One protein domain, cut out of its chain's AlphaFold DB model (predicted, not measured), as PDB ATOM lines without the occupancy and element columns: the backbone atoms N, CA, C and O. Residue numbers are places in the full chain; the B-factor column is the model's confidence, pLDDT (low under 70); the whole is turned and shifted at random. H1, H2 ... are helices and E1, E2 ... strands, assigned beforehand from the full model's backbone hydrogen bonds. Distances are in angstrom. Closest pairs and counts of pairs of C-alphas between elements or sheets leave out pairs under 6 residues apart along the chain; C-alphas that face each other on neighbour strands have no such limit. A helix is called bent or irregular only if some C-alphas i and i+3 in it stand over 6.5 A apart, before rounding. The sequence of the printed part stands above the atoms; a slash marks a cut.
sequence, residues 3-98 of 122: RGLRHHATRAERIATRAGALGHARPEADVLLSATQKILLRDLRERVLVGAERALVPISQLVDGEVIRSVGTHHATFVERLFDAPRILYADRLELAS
ATOM      1  N   ARG A   3    -125.165   7.797 -49.188       79.19
ATOM      2  CA  ARG A   3    -126.186   8.858 -49.315       79.19
ATOM      3  C   ARG A   3    -126.642   9.441 -47.984       79.19
ATOM      4  O   ARG A   3    -127.158  10.548 -47.951       79.19
ATOM      5  N   GLY A   4    -126.493   8.692 -46.897       83.81
ATOM      6  CA  GLY A   4    -126.978   9.123 -45.592       83.81
ATOM      7  C   GLY A   4    -126.905   8.030 -44.537       83.81
ATOM      8  O   GLY A   4    -126.382   6.936 -44.777       83.81
ATOM      9  N   LEU A   5    -127.414   8.356 -43.355       85.38
ATOM     10  CA  LEU A   5    -127.624   7.437 -42.241       85.38
ATOM     11  C   LEU A   5    -129.112   7.418 -41.916       85.38
ATOM     12  O   LEU A   5    -129.759   8.464 -41.908       85.38
ATOM     13  N   ARG A   6    -129.651   6.233 -41.642       85.38
ATOM     14  CA  ARG A   6    -131.004   6.072 -41.116       85.38
ATOM     15  C   ARG A   6    -130.920   5.492 -39.720       85.38
ATOM     16  O   ARG A   6    -130.392   4.401 -39.536       85.38
ATOM     17  N   HIS A   7    -131.485   6.216 -38.769       88.25
ATOM     18  CA  HIS A   7    -131.699   5.737 -37.416       88.25
ATOM     19  C   HIS A   7    -133.152   5.300 -37.329       88.25
ATOM     20  O   HIS A   7    -134.047   6.037 -37.743       88.25
ATOM     21  N   HIS A   8    -133.397   4.097 -36.834       86.12
ATOM     22  CA  HIS A   8    -134.754   3.665 -36.542       86.12
ATOM     23  C   HIS A   8    -134.755   2.717 -35.350       86.12
ATOM     24  O   HIS A   8    -133.846   1.904 -35.191       86.12
ATOM     25  N   ALA A   9    -135.777   2.841 -34.511       89.69
ATOM     26  CA  ALA A   9    -136.005   1.945 -33.393       89.69
ATOM     27  C   ALA A   9    -137.117   0.967 -33.767       89.69
ATOM     28  O   ALA A   9    -138.178   1.371 -34.240       89.69
ATOM     29  N   THR A  10    -136.876  -0.322 -33.571       92.44
ATOM     30  CA  THR A  10    -137.885  -1.359 -33.789       92.44
ATOM     31  C   THR A  10    -137.637  -2.528 -32.852       92.44
ATOM     32  O   THR A  10    -136.542  -2.690 -32.309       92.44
ATOM     33  N   ARG A  11    -138.656  -3.367 -32.675       94.38
ATOM     34  CA  ARG A  11    -138.441  -4.720 -32.174       94.38
ATOM     35  C   ARG A  11    -137.832  -5.575 -33.276       94.38
ATOM     36  O   ARG A  11    -138.289  -5.525 -34.418       94.38
ATOM     37  N   ALA A  12    -136.812  -6.340 -32.925       93.19
ATOM     38  CA  ALA A  12    -136.198  -7.320 -33.807       93.19
ATOM     39  C   ALA A  12    -135.686  -8.499 -32.984       93.19
ATOM     40  O   ALA A  12    -135.218  -8.316 -31.858       93.19
ATOM     41  N   GLU A  13    -135.749  -9.699 -33.556       96.38
ATOM     42  CA  GLU A  13    -135.028 -10.844 -33.016       96.38
ATOM     43  C   GLU A  13    -133.520 -10.584 -33.092       96.38
ATOM     44  O   GLU A  13    -133.006 -10.044 -34.082       96.38
ATOM     45  N   ARG A  14    -132.811 -10.932 -32.018       96.62
ATOM     46  CA  ARG A  14    -131.384 -10.671 -31.858       96.62
ATOM     47  C   ARG A  14    -130.628 -11.986 -31.752       96.62
ATOM     48  O   ARG A  14    -131.035 -12.879 -31.016       96.62
ATOM     49  N   ILE A  15    -129.507 -12.064 -32.458       97.06
ATOM     50  CA  ILE A  15    -128.591 -13.201 -32.413       97.06
ATOM     51  C   ILE A  15    -127.292 -12.740 -31.762       97.06
ATOM     52  O   ILE A  15    -126.631 -11.827 -32.267       97.06
ATOM     53  N   ALA A  16    -126.959 -13.345 -30.625       96.94
ATOM     54  CA  ALA A  16    -125.675 -13.183 -29.962       96.94
ATOM     55  C   ALA A  16    -124.673 -14.146 -30.603       96.94
ATOM     56  O   ALA A  16    -124.951 -15.336 -30.732       96.94
ATOM     57  N   THR A  17    -123.535 -13.618 -31.037       94.81
ATOM     58  CA  THR A  17    -122.475 -14.369 -31.715       94.81
ATOM     59  C   THR A  17    -121.178 -14.141 -30.956       94.81
ATOM     60  O   THR A  17    -120.731 -12.999 -30.844       94.81
ATOM     61  N   ARG A  18    -120.589 -15.213 -30.426       94.88
ATOM     62  CA  ARG A  18    -119.329 -15.152 -29.683       94.88
ATOM     63  C   ARG A  18    -118.156 -14.845 -30.615       94.88
ATOM     64  O   ARG A  18    -118.163 -15.254 -31.778       94.88
ATOM     65  N   ALA A  19    -117.126 -14.183 -30.097       93.62
ATOM     66  CA  ALA A  19    -115.849 -14.011 -30.778       93.62
ATOM     67  C   ALA A  19    -115.344 -15.345 -31.363       93.62
ATOM     68  O   ALA A  19    -115.353 -16.384 -30.698       93.62
ATOM     69  N   GLY A  20    -114.920 -15.324 -32.626       90.00
ATOM     70  CA  GLY A  20    -114.401 -16.496 -33.336       90.00
ATOM     71  C   GLY A  20    -115.427 -17.519 -33.850       90.00
ATOM     72  O   GLY A  20    -115.019 -18.430 -34.572       90.00
ATOM     73  N   ALA A  21    -116.726 -17.368 -33.561       89.88
ATOM     74  CA  ALA A  21    -117.764 -18.344 -33.927       89.88
ATOM     75  C   ALA A  21    -117.938 -18.582 -35.444       89.88
ATOM     76  O   ALA A  21    -118.410 -19.631 -35.861       89.88
ATOM     77  N   LEU A  22    -117.538 -17.629 -36.288       87.25
ATOM     78  CA  LEU A  22    -117.649 -17.690 -37.753       87.25
ATOM     79  C   LEU A  22    -116.325 -18.083 -38.439       87.25
ATOM     80  O   LEU A  22    -116.163 -17.905 -39.650       87.25
ATOM     81  N   GLY A  23    -115.361 -18.598 -37.668       83.44
ATOM     82  CA  GLY A  23    -114.059 -19.038 -38.165       83.44
ATOM     83  C   GLY A  23    -113.123 -17.887 -38.552       83.44
ATOM     84  O   GLY A  23    -113.520 -16.728 -38.680       83.44
ATOM     85  N   HIS A  24    -111.833 -18.197 -38.727       83.00
ATOM     86  CA  HIS A  24    -110.773 -17.196 -38.956       83.00
ATOM     87  C   HIS A  24    -110.767 -16.072 -37.900       83.00
ATOM     88  O   HIS A  24    -110.486 -14.913 -38.203       83.00
ATOM     89  N   ALA A  25    -111.113 -16.431 -36.657       82.94
ATOM     90  CA  ALA A  25    -111.272 -15.523 -35.525       82.94
ATOM     91  C   ALA A  25    -112.317 -14.400 -35.749       82.94
ATOM     92  O   ALA A  25    -112.223 -13.321 -35.169       82.94
ATOM     93  N   ARG A  26    -113.335 -14.647 -36.582       88.00
ATOM     94  CA  ARG A  26    -114.482 -13.754 -36.782       88.00
ATOM     95  C   ARG A  26    -115.669 -14.207 -35.932       88.00
ATOM     96  O   ARG A  26    -115.911 -15.409 -35.881       88.00
ATOM     97  N   PRO A  27    -116.453 -13.300 -35.343       90.44
ATOM     98  CA  PRO A  27    -116.158 -11.879 -35.159       90.44
ATOM     99  C   PRO A  27    -114.952 -11.668 -34.231       90.44
ATOM    100  O   PRO A  27    -114.574 -12.572 -33.488       90.44
ATOM    101  N   GLU A  28    -114.328 -10.493 -34.307       91.12
ATOM    102  CA  GLU A  28    -113.183 -10.135 -33.451       91.12
ATOM    103  C   GLU A  28    -113.548 -10.047 -31.961       91.12
ATOM    104  O   GLU A  28    -112.743 -10.404 -31.106       91.12
ATOM    105  N   ALA A  29    -114.781  -9.639 -31.666       92.50
ATOM    106  CA  ALA A  29    -115.362  -9.588 -30.332       92.50
ATOM    107  C   ALA A  29    -116.773 -10.187 -30.355       92.50
ATOM    108  O   ALA A  29    -117.320 -10.465 -31.423       92.50
ATOM    109  N   ASP A  30    -117.377 -10.381 -29.185       94.38
ATOM    110  CA  ASP A  30    -118.783 -10.769 -29.100       94.38
ATOM    111  C   ASP A  30    -119.664  -9.682 -29.737       94.38
ATOM    112  O   ASP A  30    -119.538  -8.496 -29.426       94.38
ATOM    113  N   VAL A  31    -120.579 -10.082 -30.623       94.75
ATOM    114  CA  VAL A  31    -121.481  -9.157 -31.326       94.75
ATOM    115  C   VAL A  31    -122.938  -9.558 -31.158       94.75
ATOM    116  O   VAL A  31    -123.288 -10.734 -31.031       94.75
ATOM    117  N   LEU A  32    -123.817  -8.556 -31.219       94.75
ATOM    118  CA  LEU A  32    -125.263  -8.742 -31.216       94.75
ATOM    119  C   LEU A  32    -125.855  -8.196 -32.518       94.75
ATOM    120  O   LEU A  32    -125.867  -6.984 -32.759       94.75
ATOM    121  N   LEU A  33    -126.390  -9.081 -33.353       93.62
ATOM    122  CA  LEU A  33    -126.898  -8.747 -34.686       93.62
ATOM    123  C   LEU A  33    -128.409  -8.973 -34.787       93.62
ATOM    124  O   LEU A  33    -129.004  -9.692 -33.989       93.62
ATOM    125  N   SER A  34    -129.062  -8.302 -35.743       94.56
ATOM    126  CA  SER A  34    -130.455  -8.626 -36.083       94.56
ATOM    127  C   SER A  34    -130.480 -10.020 -36.699       94.56
ATOM    128  O   SER A  34    -129.627 -10.308 -37.533       94.56
ATOM    129  N   ALA A  35    -131.474 -10.845 -36.379       94.94
ATOM    130  CA  ALA A  35    -131.671 -12.158 -36.998       94.94
ATOM    131  C   ALA A  35    -131.693 -12.112 -38.537       94.94
ATOM    132  O   ALA A  35    -131.299 -13.070 -39.205       94.94
ATOM    133  N   THR A  36    -132.106 -10.980 -39.111       93.38
ATOM    134  CA  THR A  36    -132.161 -10.750 -40.561       93.38
ATOM    135  C   THR A  36    -130.876 -10.167 -41.154       93.38
ATOM    136  O   THR A  36    -130.772 -10.065 -42.380       93.38
ATOM    137  N   GLN A  37    -129.893  -9.789 -40.325       93.44
ATOM    138  CA  GLN A  37    -128.604  -9.283 -40.794       93.44
ATOM    139  C   GLN A  37    -127.905 -10.377 -41.595       93.44
ATOM    140  O   GLN A  37    -127.636 -11.461 -41.083       93.44
ATOM    141  N   LYS A  38    -127.602 -10.084 -42.862       92.69
ATOM    142  CA  LYS A  38    -126.878 -11.014 -43.727       92.69
ATOM    143  C   LYS A  38    -125.381 -10.815 -43.573       92.69
ATOM    144  O   LYS A  38    -124.911  -9.675 -43.609       92.69
ATOM    145  N   ILE A  39    -124.668 -11.923 -43.456       90.81
ATOM    146  CA  ILE A  39    -123.211 -11.988 -43.408       90.81
ATOM    147  C   ILE A  39    -122.738 -12.681 -44.685       90.81
ATOM    148  O   ILE A  39    -123.359 -13.640 -45.147       90.81
ATOM    149  N   LEU A  40    -121.677 -12.158 -45.289       88.12
ATOM    150  CA  LEU A  40    -121.006 -12.776 -46.419       88.12
ATOM    151  C   LEU A  40    -120.049 -13.842 -45.900       88.12
ATOM    152  O   LEU A  40    -119.027 -13.549 -45.284       88.12
ATOM    153  N   LEU A  41    -120.393 -15.090 -46.179       81.88
ATOM    154  CA  LEU A  41    -119.555 -16.242 -45.904       81.88
ATOM    155  C   LEU A  41    -118.758 -16.564 -47.165       81.88
ATOM    156  O   LEU A  41    -119.337 -16.741 -48.240       81.88
ATOM    157  N   ARG A  42    -117.431 -16.590 -47.027       73.69
ATOM    158  CA  ARG A  42    -116.482 -16.923 -48.103       73.69
ATOM    159  C   ARG A  42    -115.932 -18.340 -47.977       73.69
ATOM    160  O   ARG A  42    -115.722 -18.997 -48.980       73.69
ATOM    161  N   ASP A  43    -115.770 -18.815 -46.745       67.56
ATOM    162  CA  ASP A  43    -115.058 -20.056 -46.448       67.56
ATOM    163  C   ASP A  43    -115.847 -20.869 -45.414       67.56
ATOM    164  O   ASP A  43    -115.480 -20.965 -44.244       67.56
ATOM    165  N   LEU A  44    -116.987 -21.427 -45.826       58.12
ATOM    166  CA  LEU A  44    -117.667 -22.461 -45.041       58.12
ATOM    167  C   LEU A  44    -116.896 -23.765 -45.247       58.12
ATOM    168  O   LEU A  44    -117.027 -24.395 -46.297       58.12
ATOM    169  N   ARG A  45    -116.088 -24.176 -44.262       56.25
ATOM    170  CA  ARG A  45    -115.389 -25.474 -44.320       56.25
ATOM    171  C   ARG A  45    -116.344 -26.676 -44.314       56.25
ATOM    172  O   ARG A  45    -115.924 -27.763 -44.682       56.25
ATOM    173  N   GLU A  46    -117.631 -26.460 -44.049       50.34
ATOM    174  CA  GLU A  46    -118.694 -27.445 -44.255       50.34
ATOM    175  C   GLU A  46    -119.779 -26.845 -45.159       50.34
ATOM    176  O   GLU A  46    -120.755 -26.219 -44.737       50.34
ATOM    177  N   ARG A  47    -119.561 -26.974 -46.471       54.81
ATOM    178  CA  ARG A  47    -120.526 -26.599 -47.509       54.81
ATOM    179  C   ARG A  47    -121.713 -27.563 -47.457       54.81
ATOM    180  O   ARG A  47    -121.685 -28.583 -48.132       54.81
ATOM    181  N   VAL A  48    -122.767 -27.232 -46.715       53.44
ATOM    182  CA  VAL A  48    -124.048 -27.963 -46.837       53.44
ATOM    183  C   VAL A  48    -125.245 -27.040 -47.090       53.44
ATOM    184  O   VAL A  48    -126.229 -27.469 -47.679       53.44
ATOM    185  N   LEU A  49    -125.160 -25.743 -46.780       54.03
ATOM    186  CA  LEU A  49    -126.361 -24.892 -46.779       54.03
ATOM    187  C   LEU A  49    -126.614 -24.051 -48.044       54.03
ATOM    188  O   LEU A  49    -127.749 -23.627 -48.238       54.03
ATOM    189  N   VAL A  50    -125.621 -23.787 -48.915       53.66
ATOM    190  CA  VAL A  50    -125.829 -22.823 -50.034       53.66
ATOM    191  C   VAL A  50    -125.216 -23.224 -51.386       53.66
ATOM    192  O   VAL A  50    -125.502 -22.584 -52.393       53.66
ATOM    193  N   GLY A  51    -124.382 -24.268 -51.467       51.47
ATOM    194  CA  GLY A  51    -123.817 -24.753 -52.745       51.47
ATOM    195  C   GLY A  51    -122.924 -23.762 -53.522       51.47
ATOM    196  O   GLY A  51    -122.380 -24.119 -54.564       51.47
ATOM    197  N   ALA A  52    -122.720 -22.543 -53.015       56.47
ATOM    198  CA  ALA A  52    -121.946 -21.473 -53.640       56.47
ATOM    199  C   ALA A  52    -120.636 -21.213 -52.875       56.47
ATOM    200  O   ALA A  52    -120.576 -21.388 -51.662       56.47
ATOM    201  N   GLU A  53    -119.582 -20.792 -53.581       56.28
ATOM    202  CA  GLU A  53    -118.301 -20.370 -52.976       56.28
ATOM    203  C   GLU A  53    -118.438 -19.114 -52.106       56.28
ATOM    204  O   GLU A  53    -117.623 -18.863 -51.232       56.28
ATOM    205  N   ARG A  54    -119.471 -18.301 -52.343       66.00
ATOM    206  CA  ARG A  54    -119.776 -17.102 -51.564       66.00
ATOM    207  C   ARG A  54    -121.275 -17.000 -51.371       66.00
ATOM    208  O   ARG A  54    -122.025 -17.076 -52.343       66.00
ATOM    209  N   ALA A  55    -121.706 -16.791 -50.134       79.88
ATOM    210  CA  ALA A  55    -123.120 -16.725 -49.799       79.88
ATOM    211  C   ALA A  55    -123.418 -15.587 -48.823       79.88
ATOM    212  O   ALA A  55    -122.721 -15.411 -47.828       79.88
ATOM    213  N   LEU A  56    -124.485 -14.835 -49.100       86.69
ATOM    214  CA  LEU A  56    -125.077 -13.907 -48.140       86.69
ATOM    215  C   LEU A  56    -126.154 -14.638 -47.346       86.69
ATOM    216  O   LEU A  56    -127.248 -14.876 -47.863       86.69
ATOM    217  N   VAL A  57    -125.848 -14.945 -46.092       88.19
ATOM    218  CA  VAL A  57    -126.692 -15.769 -45.223       88.19
ATOM    219  C   VAL A  57    -127.170 -14.928 -44.037       88.19
ATOM    220  O   VAL A  57    -126.346 -14.254 -43.415       88.19
ATOM    221  N   PRO A  58    -128.482 -14.888 -43.730       91.88
ATOM    222  CA  PRO A  58    -128.971 -14.318 -42.478       91.88
ATOM    223  C   PRO A  58    -128.323 -15.014 -41.279       91.88
ATOM    224  O   PRO A  58    -128.303 -16.240 -41.229       91.88
ATOM    225  N   ILE A  59    -127.846 -14.255 -40.292       92.56
ATOM    226  CA  ILE A  59    -127.174 -14.814 -39.105       92.56
ATOM    227  C   ILE A  59    -128.058 -15.791 -38.311       92.56
ATOM    228  O   ILE A  59    -127.547 -16.715 -37.692       92.56
ATOM    229  N   SER A  60    -129.385 -15.649 -38.390       93.94
ATOM    230  CA  SER A  60    -130.344 -16.609 -37.817       93.94
ATOM    231  C   SER A  60    -130.222 -18.027 -38.377       93.94
ATOM    232  O   SER A  60    -130.516 -18.979 -37.666       93.94
ATOM    233  N   GLN A  61    -129.763 -18.192 -39.621       91.31
ATOM    234  CA  GLN A  61    -129.555 -19.516 -40.219       91.31
ATOM    235  C   GLN A  61    -128.276 -20.204 -39.727       91.31
ATOM    236  O   GLN A  61    -128.048 -21.360 -40.065       91.31
ATOM    237  N   LEU A  62    -127.436 -19.494 -38.969       89.94
ATOM    238  CA  LEU A  62    -126.186 -20.009 -38.409       89.94
ATOM    239  C   LEU A  62    -126.305 -20.312 -36.909       89.94
ATOM    240  O   LEU A  62    -125.297 -20.580 -36.271       89.94
ATOM    241  N   VAL A  63    -127.507 -20.218 -36.332       93.56
ATOM    242  CA  VAL A  63    -127.731 -20.493 -34.908       93.56
ATOM    243  C   VAL A  63    -127.455 -21.967 -34.623       93.56
ATOM    244  O   VAL A  63    -128.125 -22.841 -35.169       93.56
ATOM    245  N   ASP A  64    -126.492 -22.216 -33.741       90.50
ATOM    246  CA  ASP A  64    -126.121 -23.543 -33.238       90.50
ATOM    247  C   ASP A  64    -126.566 -23.766 -31.782       90.50
ATOM    248  O   ASP A  64    -126.609 -24.901 -31.319       90.50
ATOM    249  N   GLY A  65    -126.942 -22.694 -31.074       91.75
ATOM    250  CA  GLY A  65    -127.357 -22.722 -29.670       91.75
ATOM    251  C   GLY A  65    -126.213 -22.561 -28.664       91.75
ATOM    252  O   GLY A  65    -126.478 -22.232 -27.510       91.75
ATOM    253  N   GLU A  66    -124.961 -22.685 -29.102       91.69
ATOM    254  CA  GLU A  66    -123.767 -22.690 -28.253       91.69
ATOM    255  C   GLU A  66    -122.990 -21.375 -28.374       91.69
ATOM    256  O   GLU A  66    -122.897 -20.587 -27.427       91.69
ATOM    257  N   VAL A  67    -122.452 -21.102 -29.563       92.00
ATOM    258  CA  VAL A  67    -121.632 -19.914 -29.845       92.00
ATOM    259  C   VAL A  67    -122.363 -18.900 -30.719       92.00
ATOM    260  O   VAL A  67    -122.001 -17.719 -30.717       92.00
ATOM    261  N   ILE A  68    -123.434 -19.324 -31.393       94.75
ATOM    262  CA  ILE A  68    -124.380 -18.471 -32.110       94.75
ATOM    263  C   ILE A  68    -125.784 -18.786 -31.599       94.75
ATOM    264  O   ILE A  68    -126.335 -19.857 -31.844       94.75
ATOM    265  N   ARG A  69    -126.388 -17.837 -30.884       97.00
ATOM    266  CA  ARG A  69    -127.614 -18.063 -30.101       97.00
ATOM    267  C   ARG A  69    -128.643 -16.971 -30.330       97.00
ATOM    268  O   ARG A  69    -128.330 -15.783 -30.219       97.00
ATOM    269  N   SER A  70    -129.890 -17.367 -30.580       96.81
ATOM    270  CA  SER A  70    -131.014 -16.433 -30.488       96.81
ATOM    271  C   SER A  70    -131.207 -16.021 -29.031       96.81
ATOM    272  O   SER A  70    -131.203 -16.858 -28.132       96.81
ATOM    273  N   VAL A  71    -131.347 -14.719 -28.791       96.81
ATOM    274  CA  VAL A  71    -131.636 -14.167 -27.457       96.81
ATOM    275  C   VAL A  71    -133.040 -13.568 -27.383       96.81
ATOM    276  O   VAL A  71    -133.361 -12.865 -26.429       96.81
ATOM    277  N   GLY A  72    -133.883 -13.840 -28.382       95.88
ATOM    278  CA  GLY A  72    -135.258 -13.357 -28.455       95.88
ATOM    279  C   GLY A  72    -135.408 -11.976 -29.096       95.88
ATOM    280  O   GLY A  72    -134.475 -11.411 -29.673       95.88
ATOM    281  N   THR A  73    -136.630 -11.444 -29.027       96.88
ATOM    282  CA  THR A  73    -137.006 -10.162 -29.640       96.88
ATOM    283  C   THR A  73    -136.871  -9.014 -28.651       96.88
ATOM    284  O   THR A  73    -137.547  -8.996 -27.626       96.88
ATOM    285  N   HIS A  74    -136.065  -8.014 -29.007       93.62
ATOM    286  CA  HIS A  74    -135.783  -6.846 -28.166       93.62
ATOM    287  C   HIS A  74    -136.015  -5.550 -28.931       93.62
ATOM    288  O   HIS A  74    -135.878  -5.514 -30.155       93.62
ATOM    289  N   HIS A  75    -136.340  -4.472 -28.212       93.56
ATOM    290  CA  HIS A  75    -136.234  -3.132 -28.786       93.56
ATOM    291  C   HIS A  75    -134.760  -2.806 -29.014       93.56
ATOM    292  O   HIS A  75    -133.946  -2.923 -28.101       93.56
ATOM    293  N   ALA A  76    -134.427  -2.393 -30.231       89.00
ATOM    294  CA  ALA A  76    -133.089  -1.956 -30.582       89.00
ATOM    295  C   ALA A  76    -133.158  -0.762 -31.533       89.00
ATOM    296  O   ALA A  76    -134.050  -0.664 -32.381       89.00
ATOM    297  N   THR A  77    -132.185   0.132 -31.390       89.94
ATOM    298  CA  THR A  77    -131.940   1.203 -32.350       89.94
ATOM    299  C   THR A  77    -130.937   0.704 -33.372       89.94
ATOM    300  O   THR A  77    -129.819   0.328 -33.028       89.94
ATOM    301  N   PHE A  78    -131.336   0.712 -34.636       88.19
ATOM    302  CA  PHE A  78    -130.487   0.344 -35.755       88.19
ATOM    303  C   PHE A  78    -130.020   1.596 -36.482       88.19
ATOM    304  O   PHE A  78    -130.820   2.475 -36.817       88.19
ATOM    305  N   VAL A  79    -128.718   1.639 -36.752       86.94
ATOM    306  CA  VAL A  79    -128.096   2.640 -37.611       86.94
ATOM    307  C   VAL A  79    -127.745   1.967 -38.925       86.94
ATOM    308  O   VAL A  79    -126.921   1.060 -38.985       86.94
ATOM    309  N   GLU A  80    -128.388   2.412 -39.994       85.50
ATOM    310  CA  GLU A  80    -128.181   1.869 -41.327       85.50
ATOM    311  C   GLU A  80    -127.500   2.901 -42.215       85.50
ATOM    312  O   GLU A  80    -127.977   4.027 -42.383       85.50
ATOM    313  N   ARG A  81    -126.393   2.498 -42.842       84.88
ATOM    314  CA  ARG A  81    -125.746   3.292 -43.884       84.88
ATOM    315  C   ARG A  81    -126.449   3.046 -45.216       84.88
ATOM    316  O   ARG A  81    -126.485   1.917 -45.702       84.88
ATOM    317  N   LEU A  82    -127.004   4.106 -45.803       83.94
ATOM    318  CA  LEU A  82    -127.707   4.036 -47.083       83.94
ATOM    319  C   LEU A  82    -126.729   4.248 -48.241       83.94
ATOM    320  O   LEU A  82    -125.958   5.210 -48.250       83.94
ATOM    321  N   PHE A  83    -126.800   3.367 -49.235       81.56
ATOM    322  CA  PHE A  83    -125.986   3.407 -50.448       81.56
ATOM    323  C   PHE A  83    -126.872   3.398 -51.693       81.56
ATOM    324  O   PHE A  83    -127.998   2.904 -51.661       81.56
ATOM    325  N   ASP A  84    -126.319   3.886 -52.803       80.56
ATOM    326  CA  ASP A  84    -126.960   3.857 -54.130       80.56
ATOM    327  C   ASP A  84    -127.221   2.435 -54.650       80.56
ATOM    328  O   ASP A  84    -128.064   2.222 -55.513       80.56
ATOM    329  N   ALA A  85    -126.458   1.467 -54.149       79.88
ATOM    330  CA  ALA A  85    -126.501   0.066 -54.537       79.88
ATOM    331  C   ALA A  85    -126.140  -0.805 -53.323       79.88
ATOM    332  O   ALA A  85    -125.472  -0.303 -52.415       79.88
ATOM    333  N   PRO A  86    -126.520  -2.096 -53.292       83.06
ATOM    334  CA  PRO A  86    -126.075  -3.019 -52.252       83.06
ATOM    335  C   PRO A  86    -124.545  -3.033 -52.117       83.06
ATOM    336  O   PRO A  86    -123.828  -3.110 -53.117       83.06
ATOM    337  N   ARG A  87    -124.039  -2.954 -50.884       86.94
ATOM    338  CA  ARG A  87    -122.606  -2.984 -50.558       86.94
ATOM    339  C   ARG A  87    -122.329  -3.985 -49.441       86.94
ATOM    340  O   ARG A  87    -123.229  -4.341 -48.685       86.94
ATOM    341  N   ILE A  88    -121.074  -4.409 -49.340       90.12
ATOM    342  CA  ILE A  88    -120.560  -5.133 -48.176       90.12
ATOM    343  C   ILE A  88    -119.894  -4.121 -47.248       90.12
ATOM    344  O   ILE A  88    -119.084  -3.305 -47.687       90.12
ATOM    345  N   LEU A  89    -120.290  -4.156 -45.982       90.50
ATOM    346  CA  LEU A  89    -119.721  -3.385 -44.891       90.50
ATOM    347  C   LEU A  89    -118.720  -4.260 -44.148       90.50
ATOM    348  O   LEU A  89    -119.027  -5.407 -43.833       90.50
ATOM    349  N   TYR A  90    -117.554  -3.705 -43.850       90.12
ATOM    350  CA  TYR A  90    -116.537  -4.360 -43.039       90.12
ATOM    351  C   TYR A  90    -116.600  -3.773 -41.627       90.12
ATOM    352  O   TYR A  90    -116.370  -2.576 -41.462       90.12
ATOM    353  N   ALA A  91    -116.964  -4.590 -40.640       88.31
ATOM    354  CA  ALA A  91    -117.074  -4.198 -39.230       88.31
ATOM    355  C   ALA A  91    -116.796  -5.413 -38.337       88.31
ATOM    356  O   ALA A  91    -117.288  -6.493 -38.645       88.31
ATOM    357  N   ASP A  92    -115.997  -5.270 -37.277       83.81
ATOM    358  CA  ASP A  92    -115.628  -6.362 -36.347       83.81
ATOM    359  C   ASP A  92    -115.073  -7.622 -37.046       83.81
ATOM    360  O   ASP A  92    -115.336  -8.765 -36.658       83.81
ATOM    361  N   ARG A  93    -114.338  -7.403 -38.147       87.00
ATOM    362  CA  ARG A  93    -113.872  -8.424 -39.110       87.00
ATOM    363  C   ARG A  93    -114.979  -9.258 -39.767       87.00
ATOM    364  O   ARG A  93    -114.697 -10.268 -40.413       87.00
ATOM    365  N   LEU A  94    -116.228  -8.822 -39.661       88.75
ATOM    366  CA  LEU A  94    -117.362  -9.346 -40.404       88.75
ATOM    367  C   LEU A  94    -117.547  -8.604 -41.719       88.75
ATOM    368  O   LEU A  94    -117.301  -7.406 -41.839       88.75
ATOM    369  N   GLU A  95    -118.064  -9.344 -42.691       91.00
ATOM    370  CA  GLU A  95    -118.523  -8.816 -43.963       91.00
ATOM    371  C   GLU A  95    -120.048  -8.824 -43.970       91.00
ATOM    372  O   GLU A  95    -120.681  -9.865 -44.120       91.00
ATOM    373  N   LEU A  96    -120.659  -7.666 -43.765       91.00
ATOM    374  CA  LEU A  96    -122.094  -7.524 -43.560       91.00
ATOM    375  C   LEU A  96    -122.752  -6.962 -44.816       91.00
ATOM    376  O   LEU A  96    -122.275  -5.988 -45.394       91.00
ATOM    377  N   ALA A  97    -123.888  -7.515 -45.234       91.12
ATOM    378  CA  ALA A  97    -124.681  -6.860 -46.266       91.12
ATOM    379  C   ALA A  97    -125.209  -5.521 -45.738       91.12
ATOM    380  O   ALA A  97    -125.813  -5.467 -44.661       91.12
ATOM    381  N   SER A  98    -125.040  -4.453 -46.519       89.06
ATOM    382  CA  SER A  98    -125.694  -3.177 -46.250       89.06
ATOM    383  C   SER A  98    -127.211  -3.355 -46.259       89.06
ATOM    384  O   SER A  98    -127.748  -4.143 -47.050       89.06
TER     385      SER A  98
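AT A GLANCE: This is residues 3 to 98 of the 122 residues of the protein "Hint domain-containing protein" of Rhodobacteraceae bacterium (UniProt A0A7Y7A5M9). Two long strands, E1 and E5, run side by side as a ribbon sharply bent into an L, with short E2 along one arm. In the angle of the L sit two small hairpins, E3 with E4 and E6 with E7, which meet through E3 and E7, and the short helix H1. The printed part has 96 residues, in order E1 E2 E3 E4 H1 E5 E6 E7; the large sheet runs E2 E1 E5, antiparallel, and the class is mostly strand. It is compact, with a radius of gyration of the C-alphas of 13.5 A and spans of 36 by 30 by 22 A.

HOW THE PARTS SIT: E1, residues 3 to 17, bends by 98 degrees at residue 11, and its antiparallel neighbour E5, residues 68 to 83, bends by 110 degrees at residue 72; N 8 and O 78 are 3.0 A apart, within hydrogen-bond range. E2, residues 31 to 34, forms a hairpin with E1, with N 33 and O 15 at 3.0 A. This sheet is twisted. H1, residues 59 to 62, is on it at a height of 7.9 A, only just over E1, on which 3 of its 4 C-alphas fall. H1 is too short for any O i to N i+4 pair; its one O i to N i+3 pair is within range. E3, residues 38 to 41, and E4, residues 55 to 58, form a hairpin, with N 39 and O 57 at 2.9 A. E6, residues 88 to 91, and E7, residues 94 to 97, form another, with N 89 and O 96 at 2.8 A. The closest C-alphas of E3 and E7, Ile 39 and Leu 96, are 4.6 A apart. E1 and E7 are apart.

IN THESE COORDINATES: E1 spans 29.4 A from C-alpha 3 at (-126.186, 8.858, -49.315), and E5 28.6 A. E7 ends at C-alpha 97, (-124.681, -6.860, -46.266).

THE WHOLE: The C-alphas of Arg 3 and Glu 66 are farthest apart, 38.0 A. The printed part has no cut. The links E1 to E2 and E3 to E4 are long; pLDDT is under 70 at residues 43 to 54.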